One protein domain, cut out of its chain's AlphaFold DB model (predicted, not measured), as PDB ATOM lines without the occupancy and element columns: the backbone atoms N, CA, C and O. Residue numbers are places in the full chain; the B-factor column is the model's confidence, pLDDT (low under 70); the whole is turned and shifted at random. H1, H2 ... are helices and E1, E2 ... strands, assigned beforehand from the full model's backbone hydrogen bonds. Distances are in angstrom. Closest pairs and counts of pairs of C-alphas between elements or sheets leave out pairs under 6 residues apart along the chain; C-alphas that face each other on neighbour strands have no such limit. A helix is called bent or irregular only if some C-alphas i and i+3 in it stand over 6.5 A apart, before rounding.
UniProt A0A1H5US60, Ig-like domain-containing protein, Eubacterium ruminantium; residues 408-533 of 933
ATOM      1  N   ASP A 408     188.498 246.545 132.916       92.44
ATOM      2  CA  ASP A 408     189.148 246.773 134.219       92.44
ATOM      3  C   ASP A 408     188.736 245.721 135.264       92.44
ATOM      4  O   ASP A 408     189.532 245.292 136.100       92.44
ATOM      5  N   GLU A 409     187.482 245.267 135.220       92.62
ATOM      6  CA  GLU A 409     186.966 244.238 136.125       92.62
ATOM      7  C   GLU A 409     187.504 242.851 135.761       92.62
ATOM      8  O   GLU A 409     187.910 242.094 136.646       92.62
ATOM      9  N   LYS A 410     187.613 242.545 134.460       92.75
ATOM     10  CA  LYS A 410     188.336 241.360 133.966       92.75
ATOM     11  C   LYS A 410     189.805 241.406 134.388       92.75
ATOM     12  O   LYS A 410     190.330 240.383 134.817       92.75
ATOM     13  N   ALA A 411     190.448 242.575 134.325       94.56
ATOM     14  CA  ALA A 411     191.824 242.761 134.776       94.56
ATOM     15  C   ALA A 411     191.968 242.532 136.291       94.56
ATOM     16  O   ALA A 411     192.845 241.777 136.697       94.56
ATOM     17  N   ARG A 412     191.070 243.070 137.130       95.25
ATOM     18  CA  ARG A 412     191.059 242.800 138.583       95.25
ATOM     19  C   ARG A 412     190.829 241.320 138.915       95.25
ATOM     20  O   ARG A 412     191.506 240.782 139.786       95.25
ATOM     21  N   VAL A 413     189.936 240.640 138.193       95.25
ATOM     22  CA  VAL A 413     189.732 239.181 138.310       95.25
ATOM     23  C   VAL A 413     190.965 238.395 137.848       95.25
ATOM     24  O   VAL A 413     191.280 237.363 138.435       95.25
ATOM     25  N   ALA A 414     191.688 238.865 136.830       95.69
ATOM     26  CA  ALA A 414     192.938 238.258 136.374       95.69
ATOM     27  C   ALA A 414     194.129 238.537 137.312       95.69
ATOM     28  O   ALA A 414     195.041 237.717 137.377       95.69
ATOM     29  N   GLU A 415     194.119 239.648 138.053       97.19
ATOM     30  CA  GLU A 415     195.139 239.986 139.052       97.19
ATOM     31  C   GLU A 415     195.067 239.043 140.254       97.19
ATOM     32  O   GLU A 415     196.052 238.392 140.589       97.19
ATOM     33  N   VAL A 416     193.872 238.885 140.837       97.75
ATOM     34  CA  VAL A 416     193.620 237.969 141.965       97.75
ATOM     35  C   VAL A 416     194.015 236.525 141.623       97.75
ATOM     36  O   VAL A 416     194.523 235.808 142.478       97.75
ATOM     37  N   LYS A 417     193.890 236.115 140.353       97.31
ATOM     38  CA  LYS A 417     194.277 234.776 139.874       97.31
ATOM     39  C   LYS A 417     195.780 234.480 139.844       97.31
ATOM     40  O   LYS A 417     196.145 233.343 139.549       97.31
ATOM     41  N   LYS A 418     196.651 235.458 140.099       97.62
ATOM     42  CA  LYS A 418     198.109 235.242 140.125       97.62
ATOM     43  C   LYS A 418     198.610 234.642 141.437       97.62
ATOM     44  O   LYS A 418     199.708 234.094 141.451       97.62
ATOM     45  N   TYR A 419     197.828 234.771 142.507       98.12
ATOM     46  CA  TYR A 419     198.246 234.455 143.868       98.12
ATOM     47  C   TYR A 419     197.753 233.078 144.329       98.12
ATOM     48  O   TYR A 419     196.760 232.536 143.839       98.12
ATOM     49  N   SER A 420     198.466 232.522 145.301       97.69
ATOM     50  CA  SER A 420     198.130 231.299 146.024       97.69
ATOM     51  C   SER A 420     197.120 231.555 147.144       97.69
ATOM     52  O   SER A 420     197.072 232.645 147.718       97.69
ATOM     53  N   TYR A 421     196.312 230.541 147.458       98.00
ATOM     54  CA  TYR A 421     195.256 230.607 148.466       98.00
ATOM     55  C   TYR A 421     195.103 229.251 149.164       98.00
ATOM     56  O   TYR A 421     194.814 228.245 148.516       98.00
ATOM     57  N   GLU A 422     195.286 229.231 150.481       96.31
ATOM     58  CA  GLU A 422     195.110 228.064 151.349       96.31
ATOM     59  C   GLU A 422     194.443 228.526 152.654       96.31
ATOM     60  O   GLU A 422     194.927 229.456 153.301       96.31
ATOM     61  N   ILE A 423     193.314 227.911 153.027       95.31
ATOM     62  CA  ILE A 423     192.566 228.249 154.247       95.31
ATOM     63  C   ILE A 423     192.794 227.186 155.322       95.31
ATOM     64  O   ILE A 423     192.606 225.994 155.082       95.31
ATOM     65  N   VAL A 424     193.186 227.632 156.511       93.44
ATOM     66  CA  VAL A 424     193.451 226.789 157.679       93.44
ATOM     67  C   VAL A 424     192.503 227.222 158.804       93.44
ATOM     68  O   VAL A 424     192.592 228.371 159.245       93.44
ATOM     69  N   PRO A 425     191.578 226.363 159.272       94.56
ATOM     70  CA  PRO A 425     190.797 226.656 160.470       94.56
ATOM     71  C   PRO A 425     191.725 226.671 161.691       94.56
ATOM     72  O   PRO A 425     192.571 225.787 161.834       94.56
ATOM     73  N   LEU A 426     191.590 227.663 162.571       94.38
ATOM     74  CA  LEU A 426     192.425 227.777 163.775       94.38
ATOM     75  C   LEU A 426     191.923 226.916 164.946       94.38
ATOM     76  O   LEU A 426     192.626 226.772 165.943       94.38
ATOM     77  N   THR A 427     190.747 226.299 164.808       93.12
ATOM     78  CA  THR A 427     190.185 225.342 165.772       93.12
ATOM     79  C   THR A 427     189.529 224.145 165.085       93.12
ATOM     80  O   THR A 427     189.087 224.252 163.938       93.12
ATOM     81  N   ASP A 428     189.481 222.997 165.766       89.25
ATOM     82  CA  ASP A 428     188.785 221.798 165.289       89.25
ATOM     83  C   ASP A 428     187.283 221.781 165.634       89.25
ATOM     84  O   ASP A 428     186.810 222.478 166.527       89.25
ATOM     85  N   GLU A 429     186.530 220.994 164.855       84.94
ATOM     86  CA  GLU A 429     185.067 220.798 164.877       84.94
ATOM     87  C   GLU A 429     184.166 222.046 164.757       84.94
ATOM     88  O   GLU A 429     183.310 222.072 163.873       84.94
ATOM     89  N   ILE A 430     184.335 223.064 165.601       88.12
ATOM     90  CA  ILE A 430     183.770 224.412 165.449       88.12
ATOM     91  C   ILE A 430     184.918 225.338 165.069       88.12
ATOM     92  O   ILE A 430     185.938 225.372 165.758       88.12
ATOM     93  N   CYS A 431     184.751 226.154 164.029       88.12
ATOM     94  CA  CYS A 431     185.751 227.163 163.710       88.12
ATOM     95  C   CYS A 431     185.132 228.471 163.229       88.12
ATOM     96  O   CYS A 431     184.591 228.549 162.131       88.12
ATOM     97  N   ASN A 432     185.273 229.506 164.062       91.81
ATOM     98  CA  ASN A 432     184.850 230.867 163.747       91.81
ATOM     99  C   ASN A 432     185.991 231.715 163.138       91.81
ATOM    100  O   ASN A 432     185.711 232.798 162.623       91.81
ATOM    101  N   TYR A 433     187.251 231.246 163.175       94.62
ATOM    102  CA  TYR A 433     188.458 232.013 162.824       94.62
ATOM    103  C   TYR A 433     189.470 231.209 162.000       94.62
ATOM    104  O   TYR A 433     189.863 230.102 162.356       94.62
ATOM    105  N   PHE A 434     189.937 231.800 160.907       95.31
ATOM    106  CA  PHE A 434     190.662 231.118 159.843       95.31
ATOM    107  C   PHE A 434     191.929 231.885 159.485       95.31
ATOM    108  O   PHE A 434     191.879 233.088 159.221       95.31
ATOM    109  N   TYR A 435     193.052 231.183 159.394       95.62
ATOM    110  CA  TYR A 435     194.242 231.709 158.746       95.62
ATOM    111  C   TYR A 435     194.147 231.469 157.239       95.62
ATOM    112  O   TYR A 435     194.078 230.330 156.775       95.62
ATOM    113  N   LEU A 436     194.135 232.555 156.469       96.75
ATOM    114  CA  LEU A 436     194.284 232.514 155.023       96.75
ATOM    115  C   LEU A 436     195.752 232.747 154.674       96.75
ATOM    116  O   LEU A 436     196.228 233.884 154.684       96.75
ATOM    117  N   LYS A 437     196.440 231.675 154.303       95.75
ATOM    118  CA  LYS A 437     197.799 231.694 153.767       95.75
ATOM    119  C   LYS A 437     197.741 232.092 152.290       95.75
ATOM    120  O   LYS A 437     197.083 231.431 151.485       95.75
ATOM    121  N   THR A 438     198.377 233.210 151.946       97.25
ATOM    122  CA  THR A 438     198.348 233.786 150.592       97.25
ATOM    123  C   THR A 438     199.485 234.786 150.380       97.25
ATOM    124  O   THR A 438     199.805 235.600 151.249       97.25
ATOM    125  N   ASP A 439     200.085 234.775 149.194       96.94
ATOM    126  CA  ASP A 439     201.053 235.777 148.737       96.94
ATOM    127  C   ASP A 439     200.397 237.034 148.133       96.94
ATOM    128  O   ASP A 439     201.107 237.990 147.829       96.94
ATOM    129  N   ASN A 440     199.059 237.097 148.031       97.56
ATOM    130  CA  ASN A 440     198.362 238.328 147.646       97.56
ATOM    131  C   ASN A 440     198.604 239.425 148.707       97.56
ATOM    132  O   ASN A 440     198.300 239.179 149.876       97.56
ATOM    133  N   PRO A 441     199.132 240.611 148.345       95.75
ATOM    134  CA  PRO A 441     199.446 241.675 149.300       95.75
ATOM    135  C   PRO A 441     198.241 242.538 149.720       95.75
ATOM    136  O   PRO A 441     198.342 243.245 150.723       95.75
ATOM    137  N   ASP A 442     197.113 242.498 149.000       95.25
ATOM    138  CA  ASP A 442     195.903 243.270 149.317       95.25
ATOM    139  C   ASP A 442     194.730 242.349 149.718       95.25
ATOM    140  O   ASP A 442     194.086 241.756 148.843       95.25
ATOM    141  N   PRO A 443     194.370 242.274 151.016       93.81
ATOM    142  CA  PRO A 443     193.252 241.456 151.488       93.81
ATOM    143  C   PRO A 443     191.877 242.013 151.088       93.81
ATOM    144  O   PRO A 443     190.872 241.347 151.312       93.81
ATOM    145  N   ASN A 444     191.810 243.220 150.514       92.88
ATOM    146  CA  ASN A 444     190.577 243.840 150.022       92.88
ATOM    147  C   ASN A 444     190.357 243.581 148.517       92.88
ATOM    148  O   ASN A 444     189.299 243.912 147.976       92.88
ATOM    149  N   SER A 445     191.341 242.992 147.825       94.94
ATOM    150  CA  SER A 445     191.244 242.682 146.393       94.94
ATOM    151  C   SER A 445     190.307 241.502 146.099       94.94
ATOM    152  O   SER A 445     189.771 241.407 144.991       94.94
ATOM    153  N   PHE A 446     190.062 240.646 147.096       96.56
ATOM    154  CA  PHE A 446     189.252 239.431 147.021       96.56
ATOM    155  C   PHE A 446     188.325 239.276 148.242       96.56
ATOM    156  O   PHE A 446     188.424 239.999 149.227       96.56
ATOM    157  N   TYR A 447     187.435 238.290 148.167       96.25
ATOM    158  CA  TYR A 447     186.566 237.809 149.238       96.25
ATOM    159  C   TYR A 447     186.636 236.282 149.281       96.25
ATOM    160  O   TYR A 447     186.753 235.649 148.229       96.25
ATOM    161  N   LEU A 448     186.515 235.692 150.469       97.06
ATOM    162  CA  LEU A 448     186.290 234.251 150.617       97.06
ATOM    163  C   LEU A 448     184.788 234.024 150.795       97.06
ATOM    164  O   LEU A 448     184.156 234.707 151.608       97.06
ATOM    165  N   VAL A 449     184.214 233.102 150.025       95.31
ATOM    166  CA  VAL A 449     182.765 232.880 149.972       95.31
ATOM    167  C   VAL A 449     182.450 231.391 150.031       95.31
ATOM    168  O   VAL A 449     182.872 230.616 149.177       95.31
ATOM    169  N   ASP A 450     181.646 231.013 151.013       95.12
ATOM    170  CA  ASP A 450     180.958 229.730 151.073       95.12
ATOM    171  C   ASP A 450     179.599 229.884 150.362       95.12
ATOM    172  O   ASP A 450     178.714 230.590 150.842       95.12
ATOM    173  N   GLU A 451     179.425 229.278 149.183       90.06
ATOM    174  CA  GLU A 451     178.150 229.314 148.436       90.06
ATOM    175  C   GLU A 451     177.091 228.326 148.965       90.06
ATOM    176  O   GLU A 451     175.965 228.351 148.457       90.06
ATOM    177  N   LYS A 452     177.437 227.386 149.865       87.81
ATOM    178  CA  LYS A 452     176.653 226.151 150.095       87.81
ATOM    179  C   LYS A 452     176.630 225.615 151.537       87.81
ATOM    180  O   LYS A 452     176.269 224.452 151.716       87.81
ATOM    181  N   THR A 453     176.925 226.440 152.534       90.56
ATOM    182  CA  THR A 453     176.691 226.120 153.949       90.56
ATOM    183  C   THR A 453     175.268 225.619 154.224       90.56
ATOM    184  O   THR A 453     174.283 226.141 153.695       90.56
ATOM    185  N   ARG A 454     175.132 224.637 155.122       90.62
ATOM    186  CA  ARG A 454     173.845 224.222 155.710       90.62
ATOM    187  C   ARG A 454     173.287 225.179 156.771       90.62
ATOM    188  O   ARG A 454     172.163 224.968 157.220       90.62
ATOM    189  N   TYR A 455     174.044 226.203 157.175       89.19
ATOM    190  CA  TYR A 455     173.684 227.138 158.250       89.19
ATOM    191  C   TYR A 455     173.075 228.467 157.779       89.19
ATOM    192  O   TYR A 455     172.618 229.249 158.609       89.19
ATOM    193  N   ALA A 456     173.006 228.728 156.470       87.25
ATOM    194  CA  ALA A 456     172.369 229.929 155.926       87.25
ATOM    195  C   ALA A 456     171.569 229.635 154.646       87.25
ATOM    196  O   ALA A 456     171.923 228.765 153.856       87.25
ATOM    197  N   GLU A 457     170.505 230.407 154.395       80.88
ATOM    198  CA  GLU A 457     169.746 230.349 153.128       80.88
ATOM    199  C   GLU A 457     170.503 230.980 151.937       80.88
ATOM    200  O   GLU A 457     170.037 230.949 150.795       80.88
ATOM    201  N   SER A 458     171.657 231.596 152.200       84.62
ATOM    202  CA  SER A 458     172.464 232.364 151.254       84.62
ATOM    203  C   SER A 458     173.959 232.156 151.503       84.62
ATOM    204  O   SER A 458     174.372 231.653 152.544       84.62
ATOM    205  N   SER A 459     174.781 232.550 150.529       88.19
ATOM    206  CA  SER A 459     176.237 232.435 150.607       88.19
ATOM    207  C   SER A 459     176.825 233.233 151.776       88.19
ATOM    208  O   SER A 459     176.553 234.433 151.895       88.19
ATOM    209  N   VAL A 460     177.698 232.615 152.569       92.88
ATOM    210  CA  VAL A 460     178.392 233.260 153.690       92.88
ATOM    211  C   VAL A 460     179.729 233.826 153.220       92.88
ATOM    212  O   VAL A 460     180.544 233.133 152.613       92.88
ATOM    213  N   VAL A 461     179.955 235.110 153.501       93.94
ATOM    214  CA  VAL A 461     181.180 235.835 153.140       93.94
ATOM    215  C   VAL A 461     182.035 236.011 154.390       93.94
ATOM    216  O   VAL A 461     181.570 236.554 155.393       93.94
ATOM    217  N   PHE A 462     183.289 235.568 154.331       95.50
ATOM    218  CA  PHE A 462     184.215 235.671 155.456       95.50
ATOM    219  C   PHE A 462     184.640 237.133 155.626       95.50
ATOM    220  O   PHE A 462     184.961 237.823 154.656       95.50
ATOM    221  N   SER A 463     184.664 237.606 156.869       94.81
ATOM    222  CA  SER A 463     185.095 238.965 157.212       94.81
ATOM    223  C   SER A 463     186.555 238.968 157.654       94.81
ATOM    224  O   SER A 463     186.999 238.031 158.307       94.81
ATOM    225  N   LYS A 464     187.311 240.022 157.347       90.81
ATOM    226  CA  LYS A 464     188.635 240.244 157.952       90.81
ATOM    227  C   LYS A 464     188.468 240.583 159.444       90.81
ATOM    228  O   LYS A 464     187.513 241.274 159.800       90.81
ATOM    229  N   THR A 465     189.377 240.127 160.306       92.75
ATOM    230  CA  THR A 465     189.342 240.450 161.746       92.75
ATOM    231  C   THR A 465     189.857 241.859 162.064       92.75
ATOM    232  O   THR A 465     190.484 242.526 161.236       92.75
ATOM    233  N   GLY A 466     189.642 242.295 163.309       90.06
ATOM    234  CA  GLY A 466     190.457 243.348 163.921       90.06
ATOM    235  C   GLY A 466     191.876 242.864 164.260       90.06
ATOM    236  O   GLY A 466     192.240 241.720 163.974       90.06
ATOM    237  N   ASN A 467     192.663 243.739 164.894       94.62
ATOM    238  CA  ASN A 467     194.017 243.421 165.351       94.62
ATOM    239  C   ASN A 467     194.013 242.956 166.814       94.62
ATOM    240  O   ASN A 467     193.534 243.686 167.684       94.62
ATOM    241  N   TYR A 468     194.586 241.785 167.090       96.62
ATOM    242  CA  TYR A 468     194.626 241.193 168.432       96.62
ATOM    243  C   TYR A 468     195.921 241.505 169.204       96.62
ATOM    244  O   TYR A 468     196.907 241.985 168.643       96.62
ATOM    245  N   GLY A 469     195.893 241.286 170.520       95.56
ATOM    246  CA  GLY A 469     196.997 241.501 171.460       95.56
ATOM    247  C   GLY A 469     198.217 240.626 171.197       95.56
ATOM    248  O   GLY A 469     199.306 241.135 170.957       95.56
ATOM    249  N   ASP A 470     197.959 239.326 171.182       96.31
ATOM    250  CA  ASP A 470     198.836 238.166 171.008       96.31
ATOM    251  C   ASP A 470     199.302 237.904 169.561       96.31
ATOM    252  O   ASP A 470     200.175 237.062 169.343       96.31
ATOM    253  N   VAL A 471     198.756 238.607 168.564       96.56
ATOM    254  CA  VAL A 471     199.088 238.400 167.142       96.56
ATOM    255  C   VAL A 471     200.187 239.345 166.660       96.56
ATOM    256  O   VAL A 471     200.090 240.570 166.778       96.56
ATOM    257  N   LYS A 472     201.201 238.776 166.003       95.25
ATOM    258  CA  LYS A 472     202.295 239.517 165.371       95.25
ATOM    259  C   LYS A 472     201.969 239.875 163.923       95.25
ATOM    260  O   LYS A 472     202.066 239.055 163.009       95.25
ATOM    261  N   TYR A 473     201.624 241.137 163.708       95.75
ATOM    262  CA  TYR A 473     201.386 241.684 162.374       95.75
ATOM    263  C   TYR A 473     202.694 242.158 161.721       95.75
ATOM    264  O   TYR A 473     203.487 242.860 162.344       95.75
ATOM    265  N   LEU A 474     202.886 241.814 160.446       95.75
ATOM    266  CA  LEU A 474     203.899 242.420 159.572       95.75
ATOM    267  C   LEU A 474     203.448 243.800 159.068       95.75
ATOM    268  O   LEU A 474     204.271 244.694 158.904       95.75
ATOM    269  N   ASP A 475     202.140 243.976 158.859       95.81
ATOM    270  CA  ASP A 475     201.508 245.280 158.644       95.81
ATOM    271  C   ASP A 475     200.128 245.286 159.316       95.81
ATOM    272  O   ASP A 475     199.168 244.672 158.840       95.81
ATOM    273  N   ALA A 476     200.031 245.994 160.441       94.50
ATOM    274  CA  ALA A 476     198.807 246.109 161.227       94.50
ATOM    275  C   ALA A 476     197.718 246.971 160.554       94.50
ATOM    276  O   ALA A 476     196.551 246.856 160.921       94.50
ATOM    277  N   SER A 477     198.043 247.808 159.562       94.19
ATOM    278  CA  SER A 477     197.043 248.618 158.850       94.19
ATOM    279  C   SER A 477     196.176 247.750 157.930       94.19
ATOM    280  O   SER A 477     194.945 247.830 157.946       94.19
ATOM    281  N   ILE A 478     196.806 246.820 157.206       93.38
ATOM    282  CA  ILE A 478     196.113 245.823 156.381       93.38
ATOM    283  C   ILE A 478     195.864 244.496 157.112       93.38
ATOM    284  O   ILE A 478     195.152 243.653 156.573       93.38
ATOM    285  N   GLY A 479     196.317 244.334 158.359       95.31
ATOM    286  CA  GLY A 479     196.123 243.114 159.160       95.31
ATOM    287  C   GLY A 479     196.924 241.918 158.635       95.31
ATOM    288  O   GLY A 479     196.503 240.772 158.785       95.31
ATOM    289  N   ARG A 480     198.054 242.184 157.970       96.69
ATOM    290  CA  ARG A 480     198.959 241.179 157.412       96.69
ATOM    291  C   ARG A 480     199.723 240.506 158.547       96.69
ATOM    292  O   ARG A 480     200.470 241.182 159.252       96.69
ATOM    293  N   VAL A 481     199.586 239.193 158.684       96.38
ATOM    294  CA  VAL A 481     200.471 238.353 159.509       96.38
ATOM    295  C   VAL A 481     201.553 237.732 158.620       96.38
ATOM    296  O   VAL A 481     201.571 237.948 157.399       96.38
ATOM    297  N   ASN A 482     202.488 236.975 159.195       95.25
ATOM    298  CA  ASN A 482     203.418 236.224 158.360       95.25
ATOM    299  C   ASN A 482     202.652 235.226 157.469       95.25
ATOM    300  O   ASN A 482     201.638 234.670 157.876       95.25
ATOM    301  N   GLY A 483     203.075 235.088 156.210       93.44
ATOM    302  CA  GLY A 483     202.441 234.211 155.217       93.44
ATOM    303  C   GLY A 483     200.991 234.528 154.787       93.44
ATOM    304  O   GLY A 483     200.554 233.963 153.785       93.44
ATOM    305  N   GLY A 484     200.253 235.438 155.441       96.00
ATOM    306  CA  GLY A 484     198.831 235.631 155.128       96.00
ATOM    307  C   GLY A 484     198.047 236.621 156.002       96.00
ATOM    308  O   GLY A 484     198.561 237.670 156.396       96.00
ATOM    309  N   TYR A 485     196.779 236.293 156.275       97.25
ATOM    310  CA  TYR A 485     195.803 237.111 157.014       97.25
ATOM    311  C   TYR A 485     194.908 236.253 157.918       97.25
ATOM    312  O   TYR A 485     194.752 235.056 157.676       97.25
ATOM    313  N   ILE A 486     194.247 236.877 158.898       96.56
ATOM    314  CA  ILE A 486     193.201 236.237 159.710       96.56
ATOM    315  C   ILE A 486     191.817 236.712 159.233       96.56
ATOM    316  O   ILE A 486     191.563 237.910 159.073       96.56
ATOM    317  N   PHE A 487     190.918 235.756 159.013       96.69
ATOM    318  CA  PHE A 487     189.513 235.947 158.655       96.69
ATOM    319  C   PHE A 487     188.596 235.290 159.698       96.69
ATOM    320  O   PHE A 487     189.019 234.408 160.440       96.69
ATOM    321  N   GLN A 488     187.327 235.692 159.733       95.25
ATOM    322  CA  GLN A 488     186.288 235.141 160.604       95.25
ATOM    323  C   GLN A 488     185.006 234.812 159.824       95.25
ATOM    324  O   GLN A 488     184.642 235.520 158.877       95.25
ATOM    325  N   SER A 489     184.308 233.752 160.230       92.06
ATOM    326  CA  SER A 489     183.022 233.323 159.665       92.06
ATOM    327  C   SER A 489     182.282 232.425 160.654       92.06
ATOM    328  O   SER A 489     182.779 231.359 160.986       92.06
ATOM    329  N   ALA A 490     181.098 232.844 161.108       77.81
ATOM    330  CA  ALA A 490     180.330 232.146 162.150       77.81
ATOM    331  C   ALA A 490     179.200 231.235 161.616       77.81
ATOM    332  O   ALA A 490     178.380 230.757 162.388       77.81
ATOM    333  N   ASN A 491     179.093 231.054 160.291       86.50
ATOM    334  CA  ASN A 491     177.974 230.338 159.650       86.50
ATOM    335  C   ASN A 491     178.418 229.437 158.476       86.50
ATOM    336  O   ASN A 491     177.622 229.147 157.584       86.50
ATOM    337  N   THR A 492     179.682 229.016 158.423       92.12
ATOM    338  CA  THR A 492     180.176 228.063 157.409       92.12
ATOM    339  C   THR A 492     180.157 226.635 157.962       92.12
ATOM    340  O   THR A 492     180.432 226.428 159.141       92.12
ATOM    341  N   ASP A 493     179.848 225.643 157.124       92.44
ATOM    342  CA  ASP A 493     180.093 224.224 157.433       92.44
ATOM    343  C   ASP A 493     181.384 223.693 156.780       92.44
ATOM    344  O   ASP A 493     181.667 222.492 156.830       92.44
ATOM    345  N   GLY A 494     182.207 224.597 156.237       92.31
ATOM    346  CA  GLY A 494     183.501 224.320 155.630       92.31
ATOM    347  C   GLY A 494     183.384 223.888 154.169       92.31
ATOM    348  O   GLY A 494     182.911 224.632 153.313       92.31
ATOM    349  N   GLY A 495     183.887 222.698 153.841       93.31
ATOM    350  CA  GLY A 495     183.746 222.128 152.501       93.31
ATOM    351  C   GLY A 495     184.552 222.873 151.430       93.31
ATOM    352  O   GLY A 495     185.775 222.739 151.380       93.31
ATOM    353  N   ILE A 496     183.877 223.597 150.531       95.12
ATOM    354  CA  ILE A 496     184.505 224.307 149.401       95.12
ATOM    355  C   ILE A 496     184.309 225.811 149.569       95.12
ATOM    356  O   ILE A 496     183.197 226.316 149.421       95.12
ATOM    357  N   ILE A 497     185.413 226.521 149.799       96.75
ATOM    358  CA  ILE A 497     185.443 227.980 149.912       96.75
ATOM    359  C   ILE A 497     185.945 228.566 148.587       96.75
ATOM    360  O   ILE A 497     187.045 228.247 148.132       96.75
ATOM    361  N   GLU A 498     185.140 229.413 147.953       96.81
ATOM    362  CA  GLU A 498     185.424 230.038 146.658       96.81
ATOM    363  C   GLU A 498     186.070 231.421 146.865       96.81
ATOM    364  O   GLU A 498     185.586 232.232 147.658       96.81
ATOM    365  N   VAL A 499     187.154 231.726 146.140       97.94
ATOM    366  CA  VAL A 499     187.765 233.068 146.138       97.94
ATOM    367  C   VAL A 499     187.088 233.914 145.060       97.94
ATOM    368  O   VAL A 499     187.081 233.547 143.882       97.94
ATOM    369  N   LYS A 500     186.517 235.061 145.434       96.31
ATOM    370  CA  LYS A 500     185.726 235.921 144.534       96.31
ATOM    371  C   LYS A 500     186.222 237.360 144.537       96.31
ATOM    372  O   LYS A 500     186.792 237.821 145.519       96.31
ATOM    373  N   VAL A 501     185.959 238.102 143.464       95.88
ATOM    374  CA  VAL A 501     186.208 239.553 143.410       95.88
ATOM    375  C   VAL A 501     184.890 240.301 143.549       95.88
ATOM    376  O   VAL A 501     183.939 240.039 142.814       95.88
ATOM    377  N   GLY A 502     184.830 241.228 144.505       92.19
ATOM    378  CA  GLY A 502     183.670 242.087 144.717       92.19
ATOM    379  C   GLY A 502     183.737 243.354 143.868       92.19
ATOM    380  O   GLY A 502     184.706 244.118 143.936       92.19
ATOM    381  N   PHE A 503     182.672 243.615 143.111       90.69
ATOM    382  CA  PHE A 503     182.465 244.876 142.399       90.69
ATOM    383  C   PHE A 503     181.191 245.558 142.884       90.69
ATOM    384  O   PHE A 503     180.163 244.914 143.074       90.69
ATOM    385  N   THR A 504     181.232 246.877 143.067       87.69
ATOM    386  CA  THR A 504     180.017 247.644 143.369       87.69
ATOM    387  C   THR A 504     179.165 247.816 142.108       87.69
ATOM    388  O   THR A 504     179.663 248.102 141.016       87.69
ATOM    389  N   ARG A 505     177.852 247.664 142.276       83.50
ATOM    390  CA  ARG A 505     176.793 248.085 141.355       83.50
ATOM    391  C   ARG A 505     175.794 248.968 142.102       83.50
ATOM    392  O   ARG A 505     175.711 248.921 143.330       83.50
ATOM    393  N   TYR A 506     175.030 249.751 141.347       81.50
ATOM    394  CA  TYR A 506     173.940 250.578 141.862       81.50
ATOM    395  C   TYR A 506     172.636 250.170 141.172       81.50
ATOM    396  O   TYR A 506     172.377 250.575 140.040       81.50
ATOM    397  N   ASP A 507     171.823 249.362 141.853       70.06
ATOM    398  CA  ASP A 507     170.499 248.966 141.368       70.06
ATOM    399  C   ASP A 507     169.500 250.088 141.730       70.06
ATOM    400  O   ASP A 507     169.356 250.445 142.903       70.06
ATOM    401  N   TYR A 508     168.796 250.662 140.746       67.50
ATOM    402  CA  TYR A 508     167.735 251.649 141.002       67.50
ATOM    403  C   TYR A 508     166.402 250.938 141.267       67.50
ATOM    404  O   TYR A 508     165.849 250.279 140.384       67.50
ATOM    405  N   SER A 509     165.886 251.055 142.491       69.19
ATOM    406  CA  SER A 509     164.671 250.372 142.954       69.19
ATOM    407  C   SER A 509     163.878 251.249 143.919       69.19
ATOM    408  O   SER A 509     164.449 251.936 144.761       69.19
ATOM    409  N   ASP A 510     162.551 251.239 143.790       68.44
ATOM    410  CA  ASP A 510     161.615 251.933 144.690       68.44
ATOM    411  C   ASP A 510     161.882 253.449 144.867       68.44
ATOM    412  O   ASP A 510     161.520 254.039 145.881       68.44
ATOM    413  N   GLY A 511     162.525 254.086 143.876       73.88
ATOM    414  CA  GLY A 511     162.923 255.502 143.901       73.88
ATOM    415  C   GLY A 511     164.352 255.778 144.390       73.88
ATOM    416  O   GLY A 511     164.798 256.920 144.329       73.88
ATOM    417  N   TYR A 512     165.087 254.755 144.837       73.38
ATOM    418  CA  TYR A 512     166.418 254.885 145.433       73.38
ATOM    419  C   TYR A 512     167.472 254.072 144.673       73.38
ATOM    420  O   TYR A 512     167.224 252.951 144.226       73.38
ATOM    421  N   TYR A 513     168.693 254.605 144.593       76.50
ATOM    422  CA  TYR A 513     169.870 253.812 144.240       76.50
ATOM    423  C   TYR A 513     170.306 252.995 145.457       76.50
ATOM    424  O   TYR A 513     170.653 253.562 146.492       76.50
ATOM    425  N   ARG A 514     170.308 251.665 145.336       78.00
ATOM    426  CA  ARG A 514     170.847 250.757 146.354       78.00
ATOM    427  C   ARG A 514     172.209 250.251 145.892       78.00
ATOM    428  O   ARG A 514     172.325 249.683 144.805       78.00
ATOM    429  N   GLN A 515     173.238 250.473 146.707       82.62
ATOM    430  CA  GLN A 515     174.558 249.901 146.466       82.62
ATOM    431  C   GLN A 515     174.511 248.390 146.712       82.62
ATOM    432  O   GLN A 515     173.909 247.928 147.680       82.62
ATOM    433  N   LYS A 516     175.143 247.622 145.828       81.19
ATOM    434  CA  LYS A 516     175.146 246.161 145.858       81.19
ATOM    435  C   LYS A 516     176.500 245.641 145.404       81.19
ATOM    436  O   LYS A 516     176.924 245.930 144.287       81.19
ATOM    437  N   THR A 517     177.158 244.853 146.244       84.88
ATOM    438  CA  THR A 517     178.349 244.107 145.828       84.88
ATOM    439  C   THR A 517     177.916 242.908 144.995       84.88
ATOM    440  O   THR A 517     177.067 242.123 145.416       84.88
ATOM    441  N   ILE A 518     178.493 242.770 143.805       85.38
ATOM    442  CA  ILE A 518     178.398 241.567 142.983       85.38
ATOM    443  C   ILE A 518     179.690 240.777 143.183       85.38
ATOM    444  O   ILE A 518     180.779 241.344 143.090       85.38
ATOM    445  N   PHE A 519     179.574 239.488 143.494       89.38
ATOM    446  CA  PHE A 519     180.726 238.606 143.671       89.38
ATOM    447  C   PHE A 519     180.967 237.837 142.375       89.38
ATOM    448  O   PHE A 519     180.124 237.051 141.943       89.38
ATOM    449  N   VAL A 520     182.109 238.092 141.746       90.25
ATOM    450  CA  VAL A 520     182.539 237.426 140.516       90.25
ATOM    451  C   VAL A 520     183.478 236.289 140.881       90.25
ATOM    452  O   VAL A 520     184.480 236.503 141.563       90.25
ATOM    453  N   ASP A 521     183.143 235.085 140.427       90.12
ATOM    454  CA  ASP A 521     183.955 233.895 140.657       90.12
ATOM    455  C   ASP A 521     185.313 233.979 139.932       90.12
ATOM    456  O   ASP A 521     185.411 234.391 138.771       90.12
ATOM    457  N   THR A 522     186.378 233.577 140.623       94.25
ATOM    458  CA  THR A 522     187.710 233.419 140.027       94.25
ATOM    459  C   THR A 522     187.942 231.995 139.506       94.25
ATOM    460  O   THR A 522     188.830 231.790 138.674       94.25
ATOM    461  N   GLY A 523     187.165 231.008 139.954       92.81
ATOM    462  CA  GLY A 523     187.436 229.586 139.764       92.81
ATOM    463  C   GLY A 523     188.561 229.049 140.659       92.81
ATOM    464  O   GLY A 523     188.992 227.915 140.461       92.81
ATOM    465  N   ILE A 524     189.057 229.842 141.620       97.06
ATOM    466  CA  ILE A 524     189.942 229.371 142.692       97.06
ATOM    467  C   ILE A 524     189.072 228.877 143.846       97.06
ATOM    468  O   ILE A 524     188.252 229.617 144.391       97.06
ATOM    469  N   THR A 525     189.295 227.626 144.235       96.88
ATOM    470  CA  THR A 525     188.600 226.956 145.336       96.88
ATOM    471  C   THR A 525     189.600 226.427 146.352       96.88
ATOM    472  O   THR A 525     190.592 225.806 145.968       96.88
ATOM    473  N   MET A 526     189.297 226.587 147.636       96.25
ATOM    474  CA  MET A 526     190.032 225.988 148.748       96.25
ATOM    475  C   MET A 526     189.171 224.919 149.423       96.25
ATOM    476  O   MET A 526     187.949 225.057 149.489       96.25
ATOM    477  N   SER A 527     189.806 223.872 149.950       94.94
ATOM    478  CA  SER A 527     189.125 222.863 150.765       94.94
ATOM    479  C   SER A 527     189.243 223.237 152.240       94.94
ATOM    480  O   SER A 527     190.353 223.331 152.753       94.94
ATOM    481  N   CYS A 528     188.115 223.392 152.925       93.38
ATOM    482  CA  CYS A 528     188.052 223.495 154.380       93.38
ATOM    483  C   CYS A 528     187.588 222.143 154.961       93.38
ATOM    484  O   CYS A 528     186.722 221.498 154.358       93.38
ATOM    485  N   PRO A 529     188.114 221.686 156.115       93.00
ATOM    486  CA  PRO A 529     187.494 220.614 156.896       93.00
ATOM    487  C   PRO A 529     186.009 220.890 157.165       93.00
ATOM    488  O   PRO A 529     185.586 222.044 157.150       93.00
ATOM    489  N   ALA A 530     185.214 219.844 157.398       92.19
ATOM    490  CA  ALA A 530     183.797 220.005 157.723       92.19
ATOM    491  C   ALA A 530     183.624 220.557 159.148       92.19
ATOM    492  O   ALA A 530     184.251 220.053 160.080       92.19
ATOM    493  N   LEU A 531     182.760 221.561 159.303       92.31
ATOM    494  CA  LEU A 531     182.566 222.315 160.541       92.31
ATOM    495  C   LEU A 531     181.130 222.223 161.081       92.31
ATOM    496  O   LEU A 531     180.179 221.808 160.401       92.31
ATOM    497  N   LYS A 532     181.002 222.609 162.349       91.69
ATOM    498  CA  LYS A 532     179.770 222.667 163.132       91.69
ATOM    499  C   LYS A 532     179.548 224.094 163.629       91.69
ATOM    500  O   LYS A 532     180.509 224.771 163.988       91.69
ATOM    501  N   ASP A 533     178.291 224.520 163.704       91.56
ATOM    502  CA  ASP A 533     177.918 225.643 164.558       91.56
ATOM    503  C   ASP A 533     177.919 225.208 166.035       91.56
ATOM    504  O   ASP A 533     177.893 224.018 166.372       91.56
TER     505      ASP A 533
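This is residues 408 to 533 of the 933 residues of the protein "Ig-like domain-containing protein" of Eubacterium ruminantium (UniProt A0A1H5US60). A small, roughly formed and nearly closed barrel is ringed by E1, E2, E5, the unnamed stretch 460 to 464, E3, and the barrel ends of E6 and E7; the long hairpin E6-E7 then runs on beyond it as a bent arm with its tip at residues 510 to 511. H1 packs on the outside of the sheet E3-E6-E7, and short E4 with residues 480 to 481 makes a small flap beside E5. The printed part has 126 residues with one named helix and seven named strands, in the order H1 E1 E2 E3 E4 E5 E6 E7, and two antiparallel sheets, E3-E6-E7 and E1-E2-E5. It is mostly strand, though under half of the residues are in named elements. The whole is compact, with a radius of gyration of the C-alphas of 15.4 A and spans of 47 by 32 by 28 A.

E6, residues 495 to 509, and E7, residues 512 to 528, form an antiparallel hairpin at 167 degrees, with N 503 and O 518 3.0 A apart, within hydrogen-bond range. E6 bends by 72 degrees at residue 506 and E7 by 81 degrees at residue 524. E3, residues 447 to 450, is antiparallel to E6, with N 449 and O 498 2.9 A apart; this sheet is twisted. In the other sheet, inner strand E2, residues 433 to 437, is antiparallel to E1, residues 422 to 425, with N 424 and O 435 2.9 A apart. E2 is also antiparallel to E5, residues 484 to 488, with N 434 and O 487 2.8 A apart. The closest C-alphas of E1 and E7, Glu 422 and Met 526, are 6.1 A apart. Residues 460 to 461 pair with 449 to 450 of E3, and 463 to 464 with 487 to 488 of E5, both antiparallel. H1, residues 408 to 416, is on the sheet E3-E6-E7 at a height of 8.8 A; its closest C-alpha to E6 is that of Val 413, 6.2 A from that of Val 501. Every O i to N i+4 pair of H1 is within hydrogen-bond range. E4, residues 473 to 475, pairs with no named strand and is apart from E1 and E2.

H1 begins at C-alpha 408, (189.148, 246.773, 134.219), and is 12.6 A long. E6 is 35.4 A long and ends at C-alpha 509, (164.671, 250.372, 142.954). E7, 39.2 A, ends at C-alpha 528, (188.052, 223.495, 154.380).

The two C-alphas farthest apart, those of Asp 470 and Gly 511, are 48.2 A apart. The printed part has no cut. The link from E3 to E4, 22 residues, is long. Residues 508 to 510 have pLDDT under 70.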